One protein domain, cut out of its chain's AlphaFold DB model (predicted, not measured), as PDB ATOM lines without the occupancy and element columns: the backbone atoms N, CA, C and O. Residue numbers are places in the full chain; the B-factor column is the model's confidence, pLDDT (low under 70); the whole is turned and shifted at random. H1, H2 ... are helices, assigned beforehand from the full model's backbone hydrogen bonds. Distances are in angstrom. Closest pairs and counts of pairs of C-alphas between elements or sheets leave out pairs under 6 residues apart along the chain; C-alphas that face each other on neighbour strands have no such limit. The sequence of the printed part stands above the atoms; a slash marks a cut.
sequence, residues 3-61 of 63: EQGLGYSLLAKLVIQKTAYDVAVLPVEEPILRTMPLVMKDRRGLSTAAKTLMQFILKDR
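This is residues 3 to 61 of the 63 residues of an uncharacterized protein of Fusicatenibacter saccharivorans (UniProt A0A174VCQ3). This domain has little regular structure: helix H2 is at one end, a wide loop of chain holding the very short H1 is at the other, and an open stretch of chain joins the two. After that stretch the chain turns round and H2 runs back toward the end that holds H1. The printed part has 59 residues with two named helices, H1 then H2, and no named strand; its class is all helix, though the named elements hold only 16 residues. It is extended, with a radius of gyration of the C-alphas of 17.3 A, and spans 49 by 24 by 21 A, only just a rod.

H2, residues 48 to 59, and H1, residues 13 to 16, are apart. In H2 every O i to N i+4 pair is within hydrogen-bond range. H1 is too short for such a pair; its one O i to N i+3 pair is within range.

H2 measures 16.4 A from C-alpha 48 at (165.484, 179.166, 244.270) to C-alpha 59 at (171.312, 182.318, 259.309). H1 begins with C-alpha 13 at (159.364, 175.395, 274.742).

The C-alphas farthest apart, those of Gly 5 and Arg 44, are 49.2 A apart. The link from H1 to H2, residues 17 to 47, is long. The printed part has no cut. Mean pLDDT of the printed part is 88.4; residues 60 to 61 are under 70.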
ATOM      1  N   GLU A   3     144.773 171.061 281.230       90.56
ATOM      2  CA  GLU A   3     143.733 172.034 281.644       90.56
ATOM      3  C   GLU A   3     142.456 171.392 282.205       90.56
ATOM      4  O   GLU A   3     141.694 172.029 282.914       90.56
ATOM      5  N   GLN A   4     142.217 170.115 281.898       93.88
ATOM      6  CA  GLN A   4     141.068 169.360 282.407       93.88
ATOM      7  C   GLN A   4     141.434 168.546 283.659       93.88
ATOM      8  O   GLN A   4     140.704 167.637 284.042       93.88
ATOM      9  N   GLY A   5     142.599 168.806 284.263       92.50
ATOM     10  CA  GLY A   5     143.058 168.124 285.473       92.50
ATOM     11  C   GLY A   5     143.484 166.667 285.268       92.50
ATOM     12  O   GLY A   5     143.646 165.938 286.241       92.50
ATOM     13  N   LEU A   6     143.698 166.218 284.026       95.25
ATOM     14  CA  LEU A   6     144.015 164.814 283.710       95.25
ATOM     15  C   LEU A   6     145.515 164.473 283.824       95.25
ATOM     16  O   LEU A   6     145.954 163.455 283.292       95.25
ATOM     17  N   GLY A   7     146.308 165.321 284.483       94.19
ATOM     18  CA  GLY A   7     147.735 165.107 284.744       94.19
ATOM     19  C   GLY A   7     148.650 166.164 284.126       94.19
ATOM     20  O   GLY A   7     148.226 167.280 283.834       94.19
ATOM     21  N   TYR A   8     149.919 165.798 283.930       92.75
ATOM     22  CA  TYR A   8     150.991 166.692 283.473       92.75
ATOM     23  C   TYR A   8     151.449 166.345 282.053       92.75
ATOM     24  O   TYR A   8     151.204 165.253 281.541       92.75
ATOM     25  N   SER A   9     152.131 167.275 281.389       91.25
ATOM     26  CA  SER A   9     152.726 167.042 280.070       91.25
ATOM     27  C   SER A   9     154.085 167.719 279.962       91.25
ATOM     28  O   SER A   9     154.262 168.840 280.427       91.25
ATOM     29  N   LEU A  10     155.033 167.042 279.312       90.25
ATOM     30  CA  LEU A  10     156.310 167.627 278.912       90.25
ATOM     31  C   LEU A  10     156.188 168.123 277.475       90.25
ATOM     32  O   LEU A  10     155.956 167.336 276.556       90.25
ATOM     33  N   LEU A  11     156.331 169.432 277.284       89.19
ATOM     34  CA  LEU A  11     156.183 170.080 275.986       89.19
ATOM     35  C   LEU A  11     157.463 170.814 275.600       89.19
ATOM     36  O   LEU A  11     158.171 171.364 276.442       89.19
ATOM     37  N   ALA A  12     157.740 170.860 274.297       89.19
ATOM     38  CA  ALA A  12     158.805 171.704 273.780       89.19
ATOM     39  C   ALA A  12     158.478 173.177 274.062       89.19
ATOM     40  O   ALA A  12     157.342 173.615 273.868       89.19
ATOM     41  N   LYS A  13     159.496 173.960 274.435       87.88
ATOM     42  CA  LYS A  13     159.364 175.395 274.742       87.88
ATOM     43  C   LYS A  13     158.604 176.174 273.658       87.88
ATOM     44  O   LYS A  13     157.773 177.018 273.974       87.88
ATOM     45  N   LEU A  14     158.830 175.830 272.387       87.38
ATOM     46  CA  LEU A  14     158.166 176.444 271.231       87.38
ATOM     47  C   LEU A  14     156.640 176.252 271.204       87.38
ATOM     48  O   LEU A  14     155.941 177.088 270.642       87.38
ATOM     49  N   VAL A  15     156.121 175.155 271.767       88.12
ATOM     50  CA  VAL A  15     154.673 174.886 271.837       88.12
ATOM     51  C   VAL A  15     154.041 175.722 272.944       88.12
ATOM     52  O   VAL A  15     153.007 176.344 272.727       88.12
ATOM     53  N   ILE A  16     154.705 175.793 274.100       87.12
ATOM     54  CA  ILE A  16     154.249 176.571 275.256       87.12
ATOM     55  C   ILE A  16     154.146 178.065 274.912       87.12
ATOM     56  O   ILE A  16     153.184 178.718 275.290       87.12
ATOM     57  N   GLN A  17     155.101 178.610 274.153       83.94
ATOM     58  CA  GLN A  17     155.122 180.038 273.803       83.94
ATOM     59  C   GLN A  17     154.002 180.481 272.849       83.94
ATOM     60  O   GLN A  17     153.757 181.678 272.725       83.94
ATOM     61  N   LYS A  18     153.360 179.553 272.131       80.62
ATOM     62  CA  LYS A  18     152.404 179.883 271.061       80.62
ATOM     63  C   LYS A  18     150.941 179.844 271.488       80.62
ATOM     64  O   LYS A  18     150.090 180.261 270.707       80.62
ATOM     65  N   THR A  19     150.653 179.376 272.698       80.62
ATOM     66  CA  THR A  19     149.282 179.166 273.162       80.62
ATOM     67  C   THR A  19     149.148 179.649 274.598       80.62
ATOM     68  O   THR A  19     149.947 179.284 275.458       80.62
ATOM     69  N   ALA A  20     148.121 180.452 274.864       79.69
ATOM     70  CA  ALA A  20     147.787 180.901 276.211       79.69
ATOM     71  C   ALA A  20     147.026 179.794 276.958       79.69
ATOM     72  O   ALA A  20     145.806 179.847 277.070       79.69
ATOM     73  N   TYR A  21     147.749 178.761 277.391       85.31
ATOM     74  CA  TYR A  21     147.189 177.712 278.241       85.31
ATOM     75  C   TYR A  21     146.928 178.246 279.652       85.31
ATOM     76  O   TYR A  21     147.783 178.937 280.211       85.31
ATOM     77  N   ASP A  22     145.804 177.866 280.255       90.25
ATOM     78  CA  ASP A  22     145.507 178.150 281.663       90.25
ATOM     79  C   ASP A  22     146.150 177.092 282.573       90.25
ATOM     80  O   ASP A  22     145.493 176.273 283.215       90.25
ATOM     81  N   VAL A  23     147.485 177.029 282.536       89.62
ATOM     82  CA  VAL A  23     148.287 176.068 283.307       89.62
ATOM     83  C   VAL A  23     149.589 176.704 283.777       89.62
ATOM     84  O   VAL A  23     150.177 177.550 283.100       89.62
ATOM     85  N   ALA A  24     150.102 176.238 284.914       90.50
ATOM     86  CA  ALA A  24     151.458 176.571 285.328       90.50
ATOM     87  C   ALA A  24     152.487 175.878 284.419       90.50
ATOM     88  O   ALA A  24     152.375 174.686 284.120       90.50
ATOM     89  N   VAL A  25     153.525 176.614 284.024       90.25
ATOM     90  CA  VAL A  25     154.679 176.080 283.292       90.25
ATOM     91  C   VAL A  25     155.877 176.068 284.226       90.25
ATOM     92  O   VAL A  25     156.319 177.119 284.684       90.25
ATOM     93  N   LEU A  26     156.414 174.879 284.487       90.00
ATOM     94  CA  LEU A  26     157.580 174.691 285.345       90.00
ATOM     95  C   LEU A  26     158.788 174.243 284.507       90.00
ATOM     96  O   LEU A  26     158.619 173.439 283.584       90.00
ATOM     97  N   PRO A  27     160.001 174.750 284.794       86.94
ATOM     98  CA  PRO A  27     161.209 174.245 284.161       86.94
ATOM     99  C   PRO A  27     161.495 172.814 284.631       86.94
ATOM    100  O   PRO A  27     161.209 172.448 285.770       86.94
ATOM    101  N   VAL A  28     162.092 172.014 283.750       89.00
ATOM    102  CA  VAL A  28     162.705 170.737 284.128       89.00
ATOM    103  C   VAL A  28     164.133 170.988 284.605       89.00
ATOM    104  O   VAL A  28     164.806 171.866 284.065       89.00
ATOM    105  N   GLU A  29     164.582 170.232 285.608       88.19
ATOM    106  CA  GLU A  29     165.919 170.386 286.199       88.19
ATOM    107  C   GLU A  29     167.029 170.157 285.162       88.19
ATOM    108  O   GLU A  29     167.948 170.965 285.048       88.19
ATOM    109  N   GLU A  30     166.878 169.128 284.323       87.38
ATOM    110  CA  GLU A  30     167.749 168.881 283.175       87.38
ATOM    111  C   GLU A  30     166.985 169.101 281.852       87.38
ATOM    112  O   GLU A  30     166.016 168.387 281.561       87.38
ATOM    113  N   PRO A  31     167.374 170.091 281.023       81.00
ATOM    114  CA  PRO A  31     166.693 170.368 279.764       81.00
ATOM    115  C   PRO A  31     166.841 169.221 278.760       81.00
ATOM    116  O   PRO A  31     167.941 168.873 278.336       81.00
ATOM    117  N   ILE A  32     165.714 168.700 278.272       84.50
ATOM    118  CA  ILE A  32     165.713 167.737 277.163       84.50
ATOM    119  C   ILE A  32     165.912 168.502 275.851       84.50
ATOM    120  O   ILE A  32     164.967 169.043 275.271       84.50
ATOM    121  N   LEU A  33     167.151 168.533 275.362       85.56
ATOM    122  CA  LEU A  33     167.477 169.122 274.068       85.56
ATOM    123  C   LEU A  33     167.127 168.154 272.932       85.56
ATOM    124  O   LEU A  33     167.474 166.972 272.949       85.56
ATOM    125  N   ARG A  34     166.424 168.661 271.916       83.31
ATOM    126  CA  ARG A  34     166.047 167.900 270.720       83.31
ATOM    127  C   ARG A  34     166.537 168.624 269.476       83.31
ATOM    128  O   ARG A  34     166.176 169.774 269.237       83.31
ATOM    129  N   THR A  35     167.310 167.927 268.653       87.62
ATOM    130  CA  THR A  35     167.676 168.417 267.323       87.62
ATOM    131  C   THR A  35     166.430 168.454 266.443       87.62
ATOM    132  O   THR A  35     165.785 167.426 266.250       87.62
ATOM    133  N   MET A  36     166.101 169.624 265.888       87.25
ATOM    134  CA  MET A  36     165.048 169.776 264.878       87.25
ATOM    135  C   MET A  36     165.682 169.802 263.474       87.25
ATOM    136  O   MET A  36     166.208 170.852 263.062       87.25
ATOM    137  N   PRO A  37     165.702 168.661 262.754       88.00
ATOM    138  CA  PRO A  37     166.326 168.578 261.443       88.00
ATOM    139  C   PRO A  37     165.460 169.241 260.367       88.00
ATOM    140  O   PRO A  37     164.233 169.185 260.406       88.00
ATOM    141  N   LEU A  38     166.118 169.825 259.366       89.38
ATOM    142  CA  LEU A  38     165.489 170.199 258.101       89.38
ATOM    143  C   LEU A  38     165.759 169.081 257.096       89.38
ATOM    144  O   LEU A  38     166.913 168.814 256.766       89.38
ATOM    145  N   VAL A  39     164.701 168.426 256.622       90.50
ATOM    146  CA  VAL A  39     164.809 167.258 255.739       90.50
ATOM    147  C   VAL A  39     164.362 167.626 254.328       90.50
ATOM    148  O   VAL A  39     163.344 168.283 254.131       90.50
ATOM    149  N   MET A  40     165.136 167.190 253.338       90.12
ATOM    150  CA  MET A  40     164.861 167.360 251.912       90.12
ATOM    151  C   MET A  40     165.348 166.124 251.158       90.12
ATOM    152  O   MET A  40     166.334 165.513 251.563       90.12
ATOM    153  N   LYS A  41     164.681 165.771 250.054       90.12
ATOM    154  CA  LYS A  41     165.089 164.632 249.217       90.12
ATOM    155  C   LYS A  41     166.467 164.854 248.583       90.12
ATOM    156  O   LYS A  41     167.310 163.969 248.626       90.12
ATOM    157  N   ASP A  42     166.681 166.033 248.004       91.19
ATOM    158  CA  ASP A  42     167.970 166.479 247.474       91.19
ATOM    159  C   ASP A  42     168.097 167.994 247.659       91.19
ATOM    160  O   ASP A  42     167.195 168.757 247.315       91.19
ATOM    161  N   ARG A  43     169.237 168.431 248.195       86.19
ATOM    162  CA  ARG A  43     169.540 169.843 248.431       86.19
ATOM    163  C   ARG A  43     169.815 170.598 247.128       86.19
ATOM    164  O   ARG A  43     169.539 171.796 247.047       86.19
ATOM    165  N   ARG A  44     170.373 169.930 246.111       88.12
ATOM    166  CA  ARG A  44     170.735 170.570 244.834       88.12
ATOM    167  C   ARG A  44     169.493 170.893 244.006       88.12
ATOM    168  O   ARG A  44     169.398 172.011 243.491       88.12
ATOM    169  N   GLY A  45     168.533 169.969 243.977       92.31
ATOM    170  CA  GLY A  45     167.245 170.090 243.292       92.31
ATOM    171  C   GLY A  45     166.226 171.046 243.923       92.31
ATOM    172  O   GLY A  45     165.120 171.175 243.405       92.31
ATOM    173  N   LEU A  46     166.555 171.730 245.021       93.62
ATOM    174  CA  LEU A  46     165.653 172.722 245.604       93.62
ATOM    175  C   LEU A  46     165.455 173.931 244.680       93.62
ATOM    176  O   LEU A  46     166.410 174.430 244.070       93.62
ATOM    177  N   SER A  47     164.221 174.439 244.644       95.56
ATOM    178  CA  SER A  47     163.894 175.691 243.962       95.56
ATOM    179  C   SER A  47     164.675 176.862 244.561       95.56
ATOM    180  O   SER A  47     165.104 176.822 245.718       95.56
ATOM    181  N   THR A  48     164.839 177.937 243.787       95.19
ATOM    182  CA  THR A  48     165.484 179.166 244.270       95.19
ATOM    183  C   THR A  48     164.799 179.683 245.535       95.19
ATOM    184  O   THR A  48     165.478 179.961 246.517       95.19
ATOM    185  N   ALA A  49     163.461 179.690 245.565       96.06
ATOM    186  CA  ALA A  49     162.689 180.092 246.741       96.06
ATOM    187  C   ALA A  49     162.996 179.225 247.978       96.06
ATOM    188  O   ALA A  49     163.238 179.757 249.061       96.06
ATOM    189  N   ALA A  50     163.054 177.898 247.824       94.50
ATOM    190  CA  ALA A  50     163.391 176.999 248.926       94.50
ATOM    191  C   ALA A  50     164.835 177.207 249.419       94.50
ATOM    192  O   ALA A  50     165.082 177.185 250.623       94.50
ATOM    193  N   LYS A  51     165.789 177.463 248.513       92.81
ATOM    194  CA  LYS A  51     167.180 177.791 248.873       92.81
ATOM    195  C   LYS A  51     167.265 179.088 249.677       92.81
ATOM    196  O   LYS A  51     167.937 179.100 250.705       92.81
ATOM    197  N   THR A  52     166.547 180.130 249.262       93.81
ATOM    198  CA  THR A  52     166.466 181.402 249.993       93.81
ATOM    199  C   THR A  52     165.859 181.213 251.382       93.81
ATOM    200  O   THR A  52     166.428 181.681 252.364       93.81
ATOM    201  N   LEU A  53     164.759 180.460 251.495       93.44
ATOM    202  CA  LEU A  53     164.138 180.162 252.788       93.44
ATOM    203  C   LEU A  53     165.090 179.394 253.714       93.44
ATOM    204  O   LEU A  53     165.213 179.728 254.889       93.44
ATOM    205  N   MET A  54     165.797 178.386 253.199       91.94
ATOM    206  CA  MET A  54     166.783 177.656 253.997       91.94
ATOM    207  C   MET A  54     167.911 178.559 254.490       91.94
ATOM    208  O   MET A  54     168.327 178.423 255.634       91.94
ATOM    209  N   GLN A  55     168.423 179.455 253.640       91.12
ATOM    210  CA  GLN A  55     169.447 180.418 254.048       91.12
ATOM    211  C   GLN A  55     168.927 181.329 255.156       91.12
ATOM    212  O   GLN A  55     169.631 181.527 256.138       91.12
ATOM    213  N   PHE A  56     167.693 181.819 255.033       92.75
ATOM    214  CA  PHE A  56     167.049 182.625 256.063       92.75
ATOM    215  C   PHE A  56     166.946 181.870 257.399       92.75
ATOM    216  O   PHE A  56     167.460 182.345 258.405       92.75
ATOM    217  N   ILE A  57     166.390 180.652 257.395       91.69
ATOM    218  CA  ILE A  57     166.207 179.838 258.612       91.69
ATOM    219  C   ILE A  57     167.546 179.443 259.255       91.69
ATOM    220  O   ILE A  57     167.635 179.321 260.474       91.69
ATOM    221  N   LEU A  58     168.583 179.176 258.454       88.19
ATOM    222  CA  LEU A  58     169.889 178.745 258.963       88.19
ATOM    223  C   LEU A  58     170.773 179.908 259.421       88.19
ATOM    224  O   LEU A  58     171.636 179.691 260.265       88.19
ATOM    225  N   LYS A  59     170.575 181.119 258.887       84.06
ATOM    226  CA  LYS A  59     171.312 182.318 259.309       84.06
ATOM    227  C   LYS A  59     170.978 182.709 260.752       84.06
ATOM    228  O   LYS A  59     171.876 183.106 261.479       84.06
ATOM    229  N   ASP A  60     169.731 182.498 261.164       64.25
ATOM    230  CA  ASP A  60     169.233 182.734 262.530       64.25
ATOM    231  C   ASP A  60     169.714 181.697 263.566       64.25
ATOM    232  O   ASP A  60     169.389 181.804 264.743       64.25
ATOM    233  N   ARG A  61     170.469 180.662 263.161       59.53
ATOM    234  CA  ARG A  61     170.996 179.636 264.086       59.53
ATOM    235  C   ARG A  61     172.379 179.970 264.673       59.53
ATOM    236  O   ARG A  61     172.974 179.092 265.292       59.53
TER     237      ARG A  61